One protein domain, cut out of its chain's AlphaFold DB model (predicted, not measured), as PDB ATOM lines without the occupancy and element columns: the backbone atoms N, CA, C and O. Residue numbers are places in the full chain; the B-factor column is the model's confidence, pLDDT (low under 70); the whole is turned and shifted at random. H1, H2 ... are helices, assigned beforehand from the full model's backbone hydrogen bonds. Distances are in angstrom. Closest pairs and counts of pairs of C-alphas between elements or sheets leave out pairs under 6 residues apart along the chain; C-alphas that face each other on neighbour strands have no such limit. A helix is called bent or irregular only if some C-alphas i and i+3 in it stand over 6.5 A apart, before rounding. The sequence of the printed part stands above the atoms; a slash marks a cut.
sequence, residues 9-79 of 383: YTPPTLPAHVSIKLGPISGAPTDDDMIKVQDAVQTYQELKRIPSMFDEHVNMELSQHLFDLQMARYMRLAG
ATOM      1  N   TYR A   9      23.669 -23.922  21.938       86.31
ATOM      2  CA  TYR A   9      25.047 -23.512  22.152       86.31
ATOM      3  C   TYR A   9      25.832 -23.751  20.864       86.31
ATOM      4  O   TYR A   9      26.047 -24.895  20.463       86.31
ATOM      5  N   THR A  10      26.257 -22.676  20.205       87.12
ATOM      6  CA  THR A  10      27.046 -22.741  18.966       87.12
ATOM      7  C   THR A  10      28.540 -22.648  19.299       87.12
ATOM      8  O   THR A  10      28.917 -21.734  20.034       87.12
ATOM      9  N   PRO A  11      29.396 -23.565  18.811       87.62
ATOM     10  CA  PRO A  11      30.845 -23.478  18.997       87.62
ATOM     11  C   PRO A  11      31.468 -22.370  18.125       87.62
ATOM     12  O   PRO A  11      30.899 -22.025  17.086       87.62
ATOM     13  N   PRO A  12      32.647 -21.835  18.494       87.19
ATOM     14  CA  PRO A  12      33.388 -20.909  17.640       87.19
ATOM     15  C   PRO A  12      33.928 -21.595  16.377       87.19
ATOM     16  O   PRO A  12      34.117 -22.812  16.327       87.19
ATOM     17  N   THR A  13      34.235 -20.792  15.357       84.56
ATOM     18  CA  THR A  13      34.852 -21.268  14.112       84.56
ATOM     19  C   THR A  13      36.302 -21.681  14.362       84.56
ATOM     20  O   THR A  13      37.182 -20.833  14.503       84.56
ATOM     21  N   LEU A  14      36.567 -22.987  14.393       83.44
ATOM     22  CA  LEU A  14      37.920 -23.513  14.576       83.44
ATOM     23  C   LEU A  14      38.774 -23.357  13.295       83.44
ATOM     24  O   LEU A  14      38.263 -23.577  12.192       83.44
ATOM     25  N   PRO A  15      40.073 -23.010  13.412       81.56
ATOM     26  CA  PRO A  15      40.996 -22.948  12.280       81.56
ATOM     27  C   PRO A  15      41.132 -24.274  11.522       81.56
ATOM     28  O   PRO A  15      41.064 -25.351  12.110       81.56
ATOM     29  N   ALA A  16      41.420 -24.206  10.219       78.25
ATOM     30  CA  ALA A  16      41.467 -25.376   9.333       78.25
ATOM     31  C   ALA A  16      42.556 -26.422   9.670       78.25
ATOM     32  O   ALA A  16      42.497 -27.539   9.162       78.25
ATOM     33  N   HIS A  17      43.538 -26.085  10.516       74.31
ATOM     34  CA  HIS A  17      44.526 -27.032  11.055       74.31
ATOM     35  C   HIS A  17      44.036 -27.820  12.281       74.31
ATOM     36  O   HIS A  17      44.747 -28.701  12.758       74.31
ATOM     37  N   VAL A  18      42.832 -27.536  12.787       78.00
ATOM     38  CA  VAL A  18      42.186 -28.277  13.880       78.00
ATOM     39  C   VAL A  18      41.209 -29.292  13.285       78.00
ATOM     40  O   VAL A  18      40.156 -28.935  12.764       78.00
ATOM     41  N   SER A  19      41.542 -30.582  13.365       75.94
ATOM     42  CA  SER A  19      40.734 -31.660  12.763       75.94
ATOM     43  C   SER A  19      39.399 -31.933  13.473       75.94
ATOM     44  O   SER A  19      38.531 -32.599  12.906       75.94
ATOM     45  N   ILE A  20      39.231 -31.456  14.711       79.38
ATOM     46  CA  ILE A  20      38.040 -31.702  15.532       79.38
ATOM     47  C   ILE A  20      36.903 -30.784  15.072       79.38
ATOM     48  O   ILE A  20      37.039 -29.563  15.052       79.38
ATOM     49  N   LYS A  21      35.758 -31.377  14.720       78.75
ATOM     50  CA  LYS A  21      34.562 -30.652  14.275       78.75
ATOM     51  C   LYS A  21      33.515 -30.635  15.378       78.75
ATOM     52  O   LYS A  21      32.874 -31.651  15.636       78.75
ATOM     53  N   LEU A  22      33.324 -29.473  15.993       86.38
ATOM     54  CA  LEU A  22      32.214 -29.229  16.908       86.38
ATOM     55  C   LEU A  22      30.972 -28.792  16.120       86.38
ATOM     56  O   LEU A  22      31.070 -28.009  15.176       86.38
ATOM     57  N   GLY A  23      29.806 -29.307  16.509       83.94
ATOM     58  CA  GLY A  23      28.502 -28.872  16.002       83.94
ATOM     59  C   GLY A  23      27.720 -28.102  17.073       83.94
ATOM     60  O   GLY A  23      28.062 -28.207  18.251       83.94
ATOM     61  N   PRO A  24      26.671 -27.343  16.705       87.88
ATOM     62  CA  PRO A  24      25.780 -26.724  17.682       87.88
ATOM     63  C   PRO A  24      25.064 -27.778  18.535       87.88
ATOM     64  O   PRO A  24      24.565 -28.772  18.003       87.88
ATOM     65  N   ILE A  25      24.983 -27.547  19.844       87.75
ATOM     66  CA  ILE A  25      24.330 -28.440  20.811       87.75
ATOM     67  C   ILE A  25      23.043 -27.769  21.294       87.75
ATOM     68  O   ILE A  25      23.091 -26.676  21.854       87.75
ATOM     69  N   SER A  26      21.891 -28.411  21.090       80.19
ATOM     70  CA  SER A  26      20.583 -27.911  21.541       80.19
ATOM     71  C   SER A  26      20.119 -28.624  22.813       80.19
ATOM     72  O   SER A  26      20.123 -29.852  22.887       80.19
ATOM     73  N   GLY A  27      19.678 -27.855  23.806       73.50
ATOM     74  CA  GLY A  27      19.303 -28.348  25.128       73.50
ATOM     75  C   GLY A  27      20.512 -28.598  26.037       73.50
ATOM     76  O   GLY A  27      21.546 -27.943  25.928       73.50
ATOM     77  N   ALA A  28      20.373 -29.534  26.977       74.25
ATOM     78  CA  ALA A  28      21.436 -29.873  27.922       74.25
ATOM     79  C   ALA A  28      22.359 -30.970  27.343       74.25
ATOM     80  O   ALA A  28      21.843 -32.027  26.973       74.25
ATOM     81  N   PRO A  29      23.693 -30.781  27.326       82.56
ATOM     82  CA  PRO A  29      24.628 -31.670  26.630       82.56
ATOM     83  C   PRO A  29      24.658 -33.100  27.181       82.56
ATOM     84  O   PRO A  29      24.403 -33.345  28.372       82.56
ATOM     85  N   THR A  30      25.022 -34.041  26.306       83.12
ATOM     86  CA  THR A  30      25.346 -35.425  26.676       83.12
ATOM     87  C   THR A  30      26.786 -35.543  27.193       83.12
ATOM     88  O   THR A  30      27.570 -34.592  27.122       83.12
ATOM     89  N   ASP A  31      27.154 -36.711  27.724       80.25
ATOM     90  CA  ASP A  31      28.546 -37.005  28.076       80.25
ATOM     91  C   ASP A  31      29.465 -37.002  26.845       80.25
ATOM     92  O   ASP A  31      30.527 -36.385  26.890       80.25
ATOM     93  N   ASP A  32      29.025 -37.567  25.716       85.31
ATOM     94  CA  ASP A  32      29.790 -37.570  24.463       85.31
ATOM     95  C   ASP A  32      30.057 -36.151  23.940       85.31
ATOM     96  O   ASP A  32      31.122 -35.883  23.387       85.31
ATOM     97  N   ASP A  33      29.103 -35.230  24.089       85.00
ATOM     98  CA  ASP A  33      29.273 -33.837  23.654       85.00
ATOM     99  C   ASP A  33      30.257 -33.090  24.554       85.00
ATOM    100  O   ASP A  33      31.145 -32.393  24.060       85.00
ATOM    101  N   MET A  34      30.157 -33.298  25.871       84.19
ATOM    102  CA  MET A  34      31.122 -32.765  26.834       84.19
ATOM    103  C   MET A  34      32.541 -33.276  26.559       84.19
ATOM    104  O   MET A  34      33.478 -32.480  26.577       84.19
ATOM    105  N   ILE A  35      32.696 -34.570  26.253       83.12
ATOM    106  CA  ILE A  35      33.989 -35.178  25.910       83.12
ATOM    107  C   ILE A  35      34.562 -34.541  24.636       83.12
ATOM    108  O   ILE A  35      35.702 -34.090  24.662       83.12
ATOM    109  N   LYS A  36      33.779 -34.415  23.552       86.81
ATOM    110  CA  LYS A  36      34.236 -33.802  22.284       86.81
ATOM    111  C   LYS A  36      34.667 -32.342  22.454       86.81
ATOM    112  O   LYS A  36      35.676 -31.931  21.886       86.81
ATOM    113  N   VAL A  37      33.917 -31.542  23.219       86.19
ATOM    114  CA  VAL A  37      34.260 -30.125  23.447       86.19
ATOM    115  C   VAL A  37      35.484 -29.996  24.358       86.19
ATOM    116  O   VAL A  37      36.339 -29.147  24.113       86.19
ATOM    117  N   GLN A  38      35.623 -30.855  25.370       83.56
ATOM    118  CA  GLN A  38      36.794 -30.859  26.248       83.56
ATOM    119  C   GLN A  38      38.067 -31.340  25.524       83.56
ATOM    120  O   GLN A  38      39.130 -30.752  25.723       83.56
ATOM    121  N   ASP A  39      37.956 -32.329  24.634       86.06
ATOM    122  CA  ASP A  39      39.023 -32.785  23.731       86.06
ATOM    123  C   ASP A  39      39.450 -31.688  22.736       86.06
ATOM    124  O   ASP A  39      40.642 -31.439  22.546       86.06
ATOM    125  N   ALA A  40      38.486 -30.937  22.186       85.50
ATOM    126  CA  ALA A  40      38.763 -29.762  21.357       85.50
ATOM    127  C   ALA A  40      39.516 -28.666  22.128       85.50
ATOM    128  O   ALA A  40      40.502 -28.132  21.618       85.50
ATOM    129  N   VAL A  41      39.095 -28.350  23.361       83.69
ATOM    130  CA  VAL A  41      39.790 -27.387  24.235       83.69
ATOM    131  C   VAL A  41      41.217 -27.851  24.532       83.69
ATOM    132  O   VAL A  41      42.147 -27.058  24.394       83.69
ATOM    133  N   GLN A  42      41.410 -29.118  24.906       84.69
ATOM    134  CA  GLN A  42      42.729 -29.676  25.214       84.69
ATOM    135  C   GLN A  42      43.658 -29.623  23.992       84.69
ATOM    136  O   GLN A  42      44.734 -29.026  24.057       84.69
ATOM    137  N   THR A  43      43.200 -30.152  22.854       85.50
ATOM    138  CA  THR A  43      43.937 -30.155  21.580       85.50
ATOM    139  C   THR A  43      44.322 -28.739  21.150       85.50
ATOM    140  O   THR A  43      45.453 -28.499  20.729       85.50
ATOM    141  N   TYR A  44      43.414 -27.766  21.295       85.19
ATOM    142  CA  TYR A  44      43.706 -26.379  20.937       85.19
ATOM    143  C   TYR A  44      44.711 -25.718  21.891       85.19
ATOM    144  O   TYR A  44      45.555 -24.935  21.460       85.19
ATOM    145  N   GLN A  45      44.690 -26.061  23.182       83.88
ATOM    146  CA  GLN A  45      45.657 -25.541  24.151       83.88
ATOM    147  C   GLN A  45      47.072 -26.100  23.970       83.88
ATOM    148  O   GLN A  45      48.035 -25.411  24.309       83.88
ATOM    149  N   GLU A  46      47.239 -27.289  23.393       85.06
ATOM    150  CA  GLU A  46      48.568 -27.829  23.074       85.06
ATOM    151  C   GLU A  46      49.274 -27.039  21.957       85.06
ATOM    152  O   GLU A  46      50.505 -26.914  21.971       85.06
ATOM    153  N   LEU A  47      48.509 -26.384  21.072       81.62
ATOM    154  CA  LEU A  47      49.041 -25.476  20.047       81.62
ATOM    155  C   LEU A  47      49.730 -24.232  20.632       81.62
ATOM    156  O   LEU A  47      50.504 -23.603  19.919       81.62
ATOM    157  N   LYS A  48      49.576 -23.914  21.930       82.12
ATOM    158  CA  LYS A  48      50.360 -22.859  22.619       82.12
ATOM    159  C   LYS A  48      51.879 -23.054  22.494       82.12
ATOM    160  O   LYS A  48      52.636 -22.100  22.638       82.12
ATOM    161  N   ARG A  49      52.336 -24.282  22.209       80.06
ATOM    162  CA  ARG A  49      53.746 -24.610  21.916       80.06
ATOM    163  C   ARG A  49      54.218 -24.114  20.539       80.06
ATOM    164  O   ARG A  49      55.419 -24.108  20.286       80.06
ATOM    165  N   ILE A  50      53.300 -23.701  19.663       82.06
ATOM    166  CA  ILE A  50      53.543 -23.209  18.301       82.06
ATOM    167  C   ILE A  50      52.781 -21.877  18.128       82.06
ATOM    168  O   ILE A  50      51.654 -21.873  17.630       82.06
ATOM    169  N   PRO A  51      53.365 -20.722  18.513       75.75
ATOM    170  CA  PRO A  51      52.653 -19.436  18.537       75.75
ATOM    171  C   PRO A  51      52.070 -18.959  17.195       75.75
ATOM    172  O   PRO A  51      51.211 -18.090  17.183       75.75
ATOM    173  N   SER A  52      52.505 -19.518  16.062       75.62
ATOM    174  CA  SER A  52      51.933 -19.251  14.732       75.62
ATOM    175  C   SER A  52      50.676 -20.073  14.399       75.62
ATOM    176  O   SER A  52      50.103 -19.889  13.328       75.62
ATOM    177  N   MET A  53      50.255 -20.990  15.278       78.19
ATOM    178  CA  MET A  53      49.082 -21.864  15.108       78.19
ATOM    179  C   MET A  53      48.039 -21.712  16.229       78.19
ATOM    180  O   MET A  53      47.000 -22.376  16.186       78.19
ATOM    181  N   PHE A  54      48.291 -20.854  17.217       84.44
ATOM    182  CA  PHE A  54      47.424 -20.636  18.372       84.44
ATOM    183  C   PHE A  54      46.910 -19.194  18.406       84.44
ATOM    184  O   PHE A  54      47.696 -18.255  18.314       84.44
ATOM    185  N   ASP A  55      45.598 -19.034  18.572       82.69
ATOM    186  CA  ASP A  55      44.921 -17.747  18.710       82.69
ATOM    187  C   ASP A  55      44.267 -17.661  20.101       82.69
ATOM    188  O   ASP A  55      43.461 -18.513  20.494       82.69
ATOM    189  N   GLU A  56      44.629 -16.632  20.867       79.00
ATOM    190  CA  GLU A  56      44.107 -16.403  22.218       79.00
ATOM    191  C   GLU A  56      42.592 -16.134  22.227       79.00
ATOM    192  O   GLU A  56      41.910 -16.557  23.165       79.00
ATOM    193  N   HIS A  57      42.049 -15.510  21.174       77.75
ATOM    194  CA  HIS A  57      40.619 -15.233  21.029       77.75
ATOM    195  C   HIS A  57      39.831 -16.522  20.794       77.75
ATOM    196  O   HIS A  57      38.880 -16.805  21.521       77.75
ATOM    197  N   VAL A  58      40.278 -17.361  19.854       84.38
ATOM    198  CA  VAL A  58      39.642 -18.661  19.572       84.38
ATOM    199  C   VAL A  58      39.685 -19.561  20.809       84.38
ATOM    200  O   VAL A  58      38.692 -20.205  21.148       84.38
ATOM    201  N   ASN A  59      40.803 -19.567  21.545       81.00
ATOM    202  CA  ASN A  59      40.903 -20.290  22.812       81.00
ATOM    203  C   ASN A  59      39.918 -19.757  23.870       81.00
ATOM    204  O   ASN A  59      39.332 -20.551  24.610       81.00
ATOM    205  N   MET A  60      39.747 -18.435  23.969       82.12
ATOM    206  CA  MET A  60      38.793 -17.801  24.884       82.12
ATOM    207  C   MET A  60      37.350 -18.194  24.538       82.12
ATOM    208  O   MET A  60      36.635 -18.673  25.415       82.12
ATOM    209  N   GLU A  61      36.939 -18.064  23.276       74.31
ATOM    210  CA  GLU A  61      35.588 -18.423  22.821       74.31
ATOM    211  C   GLU A  61      35.292 -19.919  23.006       74.31
ATOM    212  O   GLU A  61      34.202 -20.293  23.439       74.31
ATOM    213  N   LEU A  62      36.274 -20.786  22.744       78.31
ATOM    214  CA  LEU A  62      36.133 -22.232  22.919       78.31
ATOM    215  C   LEU A  62      36.034 -22.620  24.405       78.31
ATOM    216  O   LEU A  62      35.274 -23.520  24.769       78.31
ATOM    217  N   SER A  63      36.745 -21.897  25.276       72.88
ATOM    218  CA  SER A  63      36.651 -22.054  26.733       72.88
ATOM    219  C   SER A  63      35.313 -21.540  27.283       72.88
ATOM    220  O   SER A  63      34.738 -22.171  28.170       72.88
ATOM    221  N   GLN A  64      34.784 -20.441  26.733       73.75
ATOM    222  CA  GLN A  64      33.449 -19.926  27.054       73.75
ATOM    223  C   GLN A  64      32.360 -20.925  26.638       73.75
ATOM    224  O   GLN A  64      31.498 -21.260  27.445       73.75
ATOM    225  N   HIS A  65      32.453 -21.485  25.428       82.00
ATOM    226  CA  HIS A  65      31.530 -22.514  24.945       82.00
ATOM    227  C   HIS A  65      31.518 -23.759  25.855       82.00
ATOM    228  O   HIS A  65      30.448 -24.259  26.202       82.00
ATOM    229  N   LEU A  66      32.688 -24.224  26.321       81.12
ATOM    230  CA  LEU A  66      32.770 -25.302  27.317       81.12
ATOM    231  C   LEU A  66      32.095 -24.915  28.647       81.12
ATOM    232  O   LEU A  66      31.362 -25.728  29.214       81.12
ATOM    233  N   PHE A  67      32.313 -23.695  29.144       76.94
ATOM    234  CA  PHE A  67      31.688 -23.202  30.377       76.94
ATOM    235  C   PHE A  67      30.155 -23.134  30.268       76.94
ATOM    236  O   PHE A  67      29.453 -23.604  31.166       76.94
ATOM    237  N   ASP A  68      29.624 -22.621  29.157       76.12
ATOM    238  CA  ASP A  68      28.180 -22.501  28.935       76.12
ATOM    239  C   ASP A  68      27.492 -23.878  28.919       76.12
ATOM    240  O   ASP A  68      26.429 -24.061  29.520       76.12
ATOM    241  N   LEU A  69      28.144 -24.884  28.324       79.06
ATOM    242  CA  LEU A  69      27.701 -26.281  28.343       79.06
ATOM    243  C   LEU A  69      27.779 -26.915  29.743       79.06
ATOM    244  O   LEU A  69      26.860 -27.635  30.149       79.06
ATOM    245  N   GLN A  70      28.828 -26.621  30.520       79.88
ATOM    246  CA  GLN A  70      28.921 -27.044  31.924       79.88
ATOM    247  C   GLN A  70      27.790 -26.437  32.768       79.88
ATOM    248  O   GLN A  70      27.180 -27.145  33.574       79.88
ATOM    249  N   MET A  71      27.450 -25.162  32.549       77.56
ATOM    250  CA  MET A  71      26.309 -24.512  33.203       77.56
ATOM    251  C   MET A  71      24.971 -25.116  32.755       77.56
ATOM    252  O   MET A  71      24.125 -25.398  33.604       77.56
ATOM    253  N   ALA A  72      24.784 -25.409  31.464       74.94
ATOM    254  CA  ALA A  72      23.591 -26.092  30.956       74.94
ATOM    255  C   ALA A  72      23.383 -27.466  31.624       74.94
ATOM    256  O   ALA A  72      22.284 -27.787  32.089       74.94
ATOM    257  N   ARG A  73      24.461 -28.255  31.742       76.75
ATOM    258  CA  ARG A  73      24.469 -29.553  32.432       76.75
ATOM    259  C   ARG A  73      24.177 -29.417  33.928       76.75
ATOM    260  O   ARG A  73      23.381 -30.189  34.459       76.75
ATOM    261  N   TYR A  74      24.782 -28.437  34.600       70.50
ATOM    262  CA  TYR A  74      24.538 -28.165  36.018       70.50
ATOM    263  C   TYR A  74      23.073 -27.789  36.282       70.50
ATOM    264  O   TYR A  74      22.444 -28.352  37.176       70.50
ATOM    265  N   MET A  75      22.496 -26.905  35.462       70.31
ATOM    266  CA  MET A  75      21.102 -26.469  35.602       70.31
ATOM    267  C   MET A  75      20.097 -27.604  35.347       70.31
ATOM    268  O   MET A  75      19.044 -27.623  35.985       70.31
ATOM    269  N   ARG A  76      20.420 -28.580  34.480       71.81
ATOM    270  CA  ARG A  76      19.638 -29.827  34.348       71.81
ATOM    271  C   ARG A  76      19.631 -30.609  35.665       71.81
ATOM    272  O   ARG A  76      18.565 -30.830  36.233       71.81
ATOM    273  N   LEU A  77      20.815 -30.954  36.176       65.75
ATOM    274  CA  LEU A  77      20.975 -31.765  37.391       65.75
ATOM    275  C   LEU A  77      20.357 -31.086  38.629       65.75
ATOM    276  O   LEU A  77      19.723 -31.743  39.454       65.75
ATOM    277  N   ALA A  78      20.480 -29.760  38.742       59.94
ATOM    278  CA  ALA A  78      19.847 -28.980  39.804       59.94
ATOM    279  C   ALA A  78      18.306 -28.989  39.709       59.94
ATOM    280  O   ALA A  78      17.633 -29.027  40.739       59.94
ATOM    281  N   GLY A  79      17.745 -29.002  38.494       56.94
ATOM    282  CA  GLY A  79      16.303 -29.143  38.258       56.94
ATOM    283  C   GLY A  79      15.765 -30.550  38.544       56.94
ATOM    284  O   GLY A  79      14.658 -30.689  39.055       56.94
TER     285      GLY A  79
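What this domain is: This is residues 9 to 79 of the 383 residues of the protein "PSDC domain protein" of Rhizoctonia solani AG-3 Rhs1AP (UniProt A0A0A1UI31). A helical hairpin: the long helix H2 and the shorter H1 lie side by side and run opposite ways, and residues 9 to 30, a long stretch that folds back on itself, run along one side of the pair. H2 runs on past H1 at the end where the printed part ends. The printed part has 71 residues with two named helices, H1 then H2, and no named strand, in the class all helix. It is compact, with a radius of gyration of the C-alphas of 12.7 A, and its outline is a rod with spans of 44 by 17 by 16 A.

Where its parts are: H2, the longest helix, holds residues 56 to 79, from C-alpha 56 at (44.107, -16.403, 22.218) to C-alpha 79 at (16.303, -29.143, 38.258), a length of 34.5 A. H1 holds residues 31 to 49 and begins with C-alpha 31 at (28.546, -37.005, 28.076); it is 28.8 A long. H1 is neither bent nor irregular, but only just: C-alphas 46 and 49 are 6.2 A apart.

How they stand to each other: H2 touches H1 with residues 59 to 70 alone, and the closest C-alphas, those of Leu 66 and Val 37, are 6.4 A apart. Their lines stand at a shallow tilt of 24 degrees, opposite ways, and the two form a helical hairpin. Their centres are 12.7 A apart. In H2 every O i to N i+4 pair is within hydrogen-bond range; in H1 12 of 15 are.

The domain as a whole: The two C-alphas farthest apart, those of Ser 52 and Gly 79, are 43.8 A apart. The printed part has no cut. The link from H1 to H2, 6 residues, is short. The C-alphas of residues 9 to 30 lie 6 to 16 A from the mean of the C-alphas. The mean pLDDT of the printed part is 80.0, and residues 77 to 79 are under 70.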